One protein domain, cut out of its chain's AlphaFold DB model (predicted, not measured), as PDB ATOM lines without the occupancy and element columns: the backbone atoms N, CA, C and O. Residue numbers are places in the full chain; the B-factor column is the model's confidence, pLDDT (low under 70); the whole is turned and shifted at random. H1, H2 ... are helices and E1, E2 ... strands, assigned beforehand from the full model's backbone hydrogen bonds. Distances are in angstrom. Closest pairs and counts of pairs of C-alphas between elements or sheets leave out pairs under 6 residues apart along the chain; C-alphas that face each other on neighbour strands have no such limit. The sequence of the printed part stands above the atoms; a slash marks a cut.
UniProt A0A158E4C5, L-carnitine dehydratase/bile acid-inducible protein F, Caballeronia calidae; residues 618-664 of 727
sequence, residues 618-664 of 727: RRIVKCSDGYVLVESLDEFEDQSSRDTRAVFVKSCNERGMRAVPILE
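What this domain is: This is residues 618 to 664 of the 727 residues of the protein "L-carnitine dehydratase/bile acid-inducible protein F" of Caballeronia calidae (UniProt A0A158E4C5). What is seen first? Helix H1 covers one face of a small antiparallel sheet, ordered E1, E2, E3, in two layers. What builds it? The printed part has 47 residues, with three named strands and one named helix in the order E1, E2, H1, E3, class mixed. It is compact, radius of gyration of the C-alphas 9.4 A, spanning 26 by 18 by 18 A.

How they stand to each other: How do strands pair? E2, residues 626 to 632, forms a hairpin with E1, residues 618 to 623; N 621 and O 628 are 2.8 A apart. E3, residues 658 to 662, is antiparallel to E2; N 631 and O 658 are 2.8 A apart. Where is the helix? H1, residues 645 to 654, is on the sheet, height 8.4 A, along the strands; its closest C-alphas to E3 are Val 649 and Ala 659, 5.3 A. Every O i to N i+4 pair in H1 is within hydrogen-bond range.

Where its parts are: How long are they? First to last C-alpha, E2 measures 19.6 A, E1 15.8 A, H1 14.2 A, E3 13.1 A. Where are the ends? C-alpha 618 begins E1 at (181.998, 207.732, 211.146); C-alpha 662 ends E3 at (187.024, 219.232, 213.503).

The domain as a whole: Any cut? The printed part has no cut; the link E2 to H1, residues 633 to 644, is long. Where is confidence low? Residues 633 and 635 have pLDDT under 70.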
ATOM      1  N   ARG A 618     181.523 206.351 211.006       86.81
ATOM      2  CA  ARG A 618     181.998 207.732 211.146       86.81
ATOM      3  C   ARG A 618     180.808 208.662 211.295       86.81
ATOM      4  O   ARG A 618     179.957 208.719 210.407       86.81
ATOM      5  N   ARG A 619     180.777 209.448 212.370       89.44
ATOM      6  CA  ARG A 619     179.719 210.441 212.600       89.44
ATOM      7  C   ARG A 619     180.278 211.813 212.931       89.44
ATOM      8  O   ARG A 619     181.247 211.950 213.672       89.44
ATOM      9  N   ILE A 620     179.624 212.837 212.390       92.88
ATOM     10  CA  ILE A 620     179.914 214.236 212.689       92.88
ATOM     11  C   ILE A 620     178.855 214.739 213.662       92.88
ATOM     12  O   ILE A 620     177.680 214.843 213.317       92.88
ATOM     13  N   VAL A 621     179.286 215.066 214.875       94.88
ATOM     14  CA  VAL A 621     178.419 215.538 215.954       94.88
ATOM     15  C   VAL A 621     178.568 217.043 216.090       94.88
ATOM     16  O   VAL A 621     179.676 217.559 216.259       94.88
ATOM     17  N   LYS A 622     177.448 217.767 216.038       96.00
ATOM     18  CA  LYS A 622     177.436 219.209 216.309       96.00
ATOM     19  C   LYS A 622     177.507 219.467 217.814       96.00
ATOM     20  O   LYS A 622     176.583 219.105 218.537       96.00
ATOM     21  N   CYS A 623     178.565 220.122 218.272       96.31
ATOM     22  CA  CYS A 623     178.750 220.596 219.645       96.31
ATOM     23  C   CYS A 623     178.415 222.095 219.762       96.31
ATOM     24  O   CYS A 623     178.134 222.772 218.769       96.31
ATOM     25  N   SER A 624     178.454 222.634 220.982       96.38
ATOM     26  CA  SER A 624     178.154 224.052 221.250       96.38
ATOM     27  C   SER A 624     179.147 225.049 220.629       96.38
ATOM     28  O   SER A 624     178.777 226.194 220.380       96.38
ATOM     29  N   ASP A 625     180.381 224.622 220.354       95.56
ATOM     30  CA  ASP A 625     181.505 225.438 219.871       95.56
ATOM     31  C   ASP A 625     182.172 224.864 218.602       95.56
ATOM     32  O   ASP A 625     183.323 225.185 218.306       95.56
ATOM     33  N   GLY A 626     181.479 223.995 217.855       95.00
ATOM     34  CA  GLY A 626     181.975 223.431 216.596       95.00
ATOM     35  C   GLY A 626     181.485 222.008 216.346       95.00
ATOM     36  O   GLY A 626     180.422 221.617 216.820       95.00
ATOM     37  N   TYR A 627     182.266 221.224 215.606       96.50
ATOM     38  CA  TYR A 627     181.946 219.831 215.288       96.50
ATOM     39  C   TYR A 627     183.010 218.864 215.818       96.50
ATOM     40  O   TYR A 627     184.187 219.213 215.929       96.50
ATOM     41  N   VAL A 628     182.592 217.639 216.125       97.00
ATOM     42  CA  VAL A 628     183.462 216.517 216.504       97.00
ATOM     43  C   VAL A 628     183.245 215.381 215.517       97.00
ATOM     44  O   VAL A 628     182.103 215.049 215.207       97.00
ATOM     45  N   LEU A 629     184.336 214.786 215.040       95.62
ATOM     46  CA  LEU A 629     184.298 213.499 214.356       95.62
ATOM     47  C   LEU A 629     184.412 212.391 215.406       95.62
ATOM     48  O   LEU A 629     185.340 212.407 216.217       95.62
ATOM     49  N   VAL A 630     183.495 211.431 215.360       93.69
ATOM     50  CA  VAL A 630     183.501 210.220 216.184       93.69
ATOM     51  C   VAL A 630     183.640 209.010 215.268       93.69
ATOM     52  O   VAL A 630     182.930 208.907 214.268       93.69
ATOM     53  N   GLU A 631     184.547 208.106 215.620       90.12
ATOM     54  CA  GLU A 631     184.674 206.778 215.029       90.12
ATOM     55  C   GLU A 631     184.328 205.717 216.076       90.12
ATOM     56  O   GLU A 631     184.948 205.657 217.147       90.12
ATOM     57  N   SER A 632     183.349 204.872 215.750       80.94
ATOM     58  CA  SER A 632     182.843 203.813 216.625       80.94
ATOM     59  C   SER A 632     182.691 202.496 215.867       80.94
ATOM     60  O   SER A 632     182.386 202.481 214.676       80.94
ATOM     61  N   LEU A 633     182.919 201.382 216.563       69.81
ATOM     62  CA  LEU A 633     182.589 200.045 216.056       69.81
ATOM     63  C   LEU A 633     181.117 199.687 216.307       69.81
ATOM     64  O   LEU A 633     180.572 198.846 215.599       69.81
ATOM     65  N   ASP A 634     180.492 200.338 217.289       72.44
ATOM     66  CA  ASP A 634     179.074 200.196 217.620       72.44
ATOM     67  C   ASP A 634     178.259 201.351 217.022       72.44
ATOM     68  O   ASP A 634     178.778 202.466 216.887       72.44
ATOM     69  N   GLU A 635     176.975 201.104 216.737       67.88
ATOM     70  CA  GLU A 635     176.048 202.133 216.252       67.88
ATOM     71  C   GLU A 635     175.982 203.323 217.221       67.88
ATOM     72  O   GLU A 635     175.682 203.174 218.410       67.88
ATOM     73  N   PHE A 636     176.247 204.525 216.707       71.00
ATOM     74  CA  PHE A 636     176.294 205.745 217.516       71.00
ATOM     75  C   PHE A 636     175.268 206.782 217.046       71.00
ATOM     76  O   PHE A 636     175.526 207.521 216.106       71.00
ATOM     77  N   GLU A 637     174.098 206.887 217.687       72.75
ATOM     78  CA  GLU A 637     172.972 207.662 217.131       72.75
ATOM     79  C   GLU A 637     173.061 209.200 217.238       72.75
ATOM     80  O   GLU A 637     172.412 209.898 216.451       72.75
ATOM     81  N   ASP A 638     173.867 209.751 218.150       76.50
ATOM     82  CA  ASP A 638     173.824 211.186 218.459       76.50
ATOM     83  C   ASP A 638     174.300 212.062 217.287       76.50
ATOM     84  O   ASP A 638     175.437 211.979 216.826       76.50
ATOM     85  N   GLN A 639     173.444 212.988 216.847       77.56
ATOM     86  CA  GLN A 639     173.771 213.983 215.809       77.56
ATOM     87  C   GLN A 639     174.187 215.345 216.391       77.56
ATOM     88  O   GLN A 639     174.727 216.207 215.691       77.56
ATOM     89  N   SER A 640     173.943 215.570 217.685       86.81
ATOM     90  CA  SER A 640     174.290 216.821 218.361       86.81
ATOM     91  C   SER A 640     174.512 216.627 219.858       86.81
ATOM     92  O   SER A 640     173.839 215.808 220.477       86.81
ATOM     93  N   SER A 641     175.379 217.447 220.447       90.69
ATOM     94  CA  SER A 641     175.605 217.551 221.887       90.69
ATOM     95  C   SER A 641     175.579 219.017 222.333       90.69
ATOM     96  O   SER A 641     175.958 219.923 221.590       90.69
ATOM     97  N   ARG A 642     175.128 219.263 223.569       93.38
ATOM     98  CA  ARG A 642     175.193 220.594 224.203       93.38
ATOM     99  C   ARG A 642     176.568 220.902 224.793       93.38
ATOM    100  O   ARG A 642     176.823 222.053 225.137       93.38
ATOM    101  N   ASP A 643     177.426 219.896 224.915       95.44
ATOM    102  CA  ASP A 643     178.779 220.046 225.437       95.44
ATOM    103  C   ASP A 643     179.668 220.836 224.469       95.44
ATOM    104  O   ASP A 643     179.341 221.038 223.293       95.44
ATOM    105  N   THR A 644     180.812 221.309 224.958       97.50
ATOM    106  CA  THR A 644     181.889 221.787 224.080       97.50
ATOM    107  C   THR A 644     182.588 220.599 223.418       97.50
ATOM    108  O   THR A 644     182.568 219.488 223.958       97.50
ATOM    109  N   ARG A 645     183.267 220.825 222.285       97.06
ATOM    110  CA  ARG A 645     184.065 219.814 221.572       97.06
ATOM    111  C   ARG A 645     185.014 219.093 222.532       97.06
ATOM    112  O   ARG A 645     185.074 217.870 222.524       97.06
ATOM    113  N   ALA A 646     185.699 219.830 223.409       96.06
ATOM    114  CA  ALA A 646     186.655 219.268 224.368       96.06
ATOM    115  C   ALA A 646     186.008 218.321 225.397       96.06
ATOM    116  O   ALA A 646     186.537 217.240 225.660       96.06
ATOM    117  N   VAL A 647     184.863 218.708 225.974       96.50
ATOM    118  CA  VAL A 647     184.131 217.871 226.941       96.50
ATOM    119  C   VAL A 647     183.578 216.626 226.251       96.50
ATOM    120  O   VAL A 647     183.711 215.519 226.773       96.50
ATOM    121  N   PHE A 648     183.022 216.795 225.052       95.94
ATOM    122  CA  PHE A 648     182.430 215.702 224.296       95.94
ATOM    123  C   PHE A 648     183.472 214.681 223.818       95.94
ATOM    124  O   PHE A 648     183.284 213.483 224.027       95.94
ATOM    125  N   VAL A 649     184.604 215.137 223.265       95.38
ATOM    126  CA  VAL A 649     185.733 214.269 222.875       95.38
ATOM    127  C   VAL A 649     186.227 213.458 224.070       95.38
ATOM    128  O   VAL A 649     186.392 212.243 223.964       95.38
ATOM    129  N   LYS A 650     186.407 214.101 225.230       94.56
ATOM    130  CA  LYS A 650     186.799 213.403 226.458       94.56
ATOM    131  C   LYS A 650     185.784 212.318 226.835       94.56
ATOM    132  O   LYS A 650     186.193 211.194 227.108       94.56
ATOM    133  N   SER A 651     184.485 212.629 226.798       92.38
ATOM    134  CA  SER A 651     183.433 211.653 227.112       92.38
ATOM    135  C   SER A 651     183.407 210.477 226.131       92.38
ATOM    136  O   SER A 651     183.198 209.344 226.560       92.38
ATOM    137  N   CYS A 652     183.645 210.714 224.838       91.38
ATOM    138  CA  CYS A 652     183.731 209.647 223.836       91.38
ATOM    139  C   CYS A 652     184.914 208.714 224.116       91.38
ATOM    140  O   CYS A 652     184.730 207.499 224.192       91.38
ATOM    141  N   ASN A 653     186.094 209.287 224.365       88.94
ATOM    142  CA  ASN A 653     187.307 208.523 224.654       88.94
ATOM    143  C   ASN A 653     187.170 207.694 225.946       88.94
ATOM    144  O   ASN A 653     187.612 206.549 225.990       88.94
ATOM    145  N   GLU A 654     186.502 208.220 226.982       89.94
ATOM    146  CA  GLU A 654     186.190 207.477 228.219       89.94
ATOM    147  C   GLU A 654     185.247 206.281 227.988       89.94
ATOM    148  O   GLU A 654     185.258 205.333 228.773       89.94
ATOM    149  N   ARG A 655     184.461 206.295 226.903       88.19
ATOM    150  CA  ARG A 655     183.592 205.185 226.469       88.19
ATOM    151  C   ARG A 655     184.274 204.241 225.470       88.19
ATOM    152  O   ARG A 655     183.624 203.333 224.973       88.19
ATOM    153  N   GLY A 656     185.556 204.451 225.164       84.94
ATOM    154  CA  GLY A 656     186.303 203.642 224.196       84.94
ATOM    155  C   GLY A 656     186.043 203.987 222.725       84.94
ATOM    156  O   GLY A 656     186.588 203.319 221.851       84.94
ATOM    157  N   MET A 657     185.264 205.034 222.433       89.19
ATOM    158  CA  MET A 657     185.115 205.567 221.074       89.19
ATOM    159  C   MET A 657     186.250 206.540 220.786       89.19
ATOM    160  O   MET A 657     186.606 207.345 221.645       89.19
ATOM    161  N   ARG A 658     186.796 206.523 219.569       90.94
ATOM    162  CA  ARG A 658     187.834 207.486 219.196       90.94
ATOM    163  C   ARG A 658     187.172 208.744 218.645       90.94
ATOM    164  O   ARG A 658     186.413 208.666 217.683       90.94
ATOM    165  N   ALA A 659     187.468 209.903 219.224       93.81
ATOM    166  CA  ALA A 659     186.900 211.171 218.776       93.81
ATOM    167  C   ALA A 659     187.950 212.282 218.677       93.81
ATOM    168  O   ALA A 659     188.860 212.369 219.504       93.81
ATOM    169  N   VAL A 660     187.791 213.164 217.689       96.25
ATOM    170  CA  VAL A 660     188.648 214.343 217.486       96.25
ATOM    171  C   VAL A 660     187.815 215.574 217.117       96.25
ATOM    172  O   VAL A 660     186.786 215.443 216.446       96.25
ATOM    173  N   PRO A 661     188.221 216.787 217.532       97.19
ATOM    174  CA  PRO A 661     187.562 217.997 217.060       97.19
ATOM    175  C   PRO A 661     187.809 218.176 215.557       97.19
ATOM    176  O   PRO A 661     188.908 217.927 215.067       97.19
ATOM    177  N   ILE A 662     186.804 218.665 214.833       96.56
ATOM    178  CA  ILE A 662     187.024 219.232 213.503       96.56
ATOM    179  C   ILE A 662     187.510 220.662 213.717       96.56
ATOM    180  O   ILE A 662     186.796 221.473 214.317       96.56
ATOM    181  N   LEU A 663     188.745 220.934 213.301       95.88
ATOM    182  CA  LEU A 663     189.412 222.210 213.533       95.88
ATOM    183  C   LEU A 663     189.146 223.192 212.393       95.88
ATOM    184  O   LEU A 663     189.201 222.839 211.212       95.88
ATOM    185  N   GLU A 664     188.901 224.446 212.759       93.81
ATOM    186  CA  GLU A 664     188.848 225.553 211.811       93.81
ATOM    187  C   GLU A 664     190.255 225.964 211.364       93.81
ATOM    188  O   GLU A 664     191.218 225.831 212.118       93.81
TER     189      GLU A 664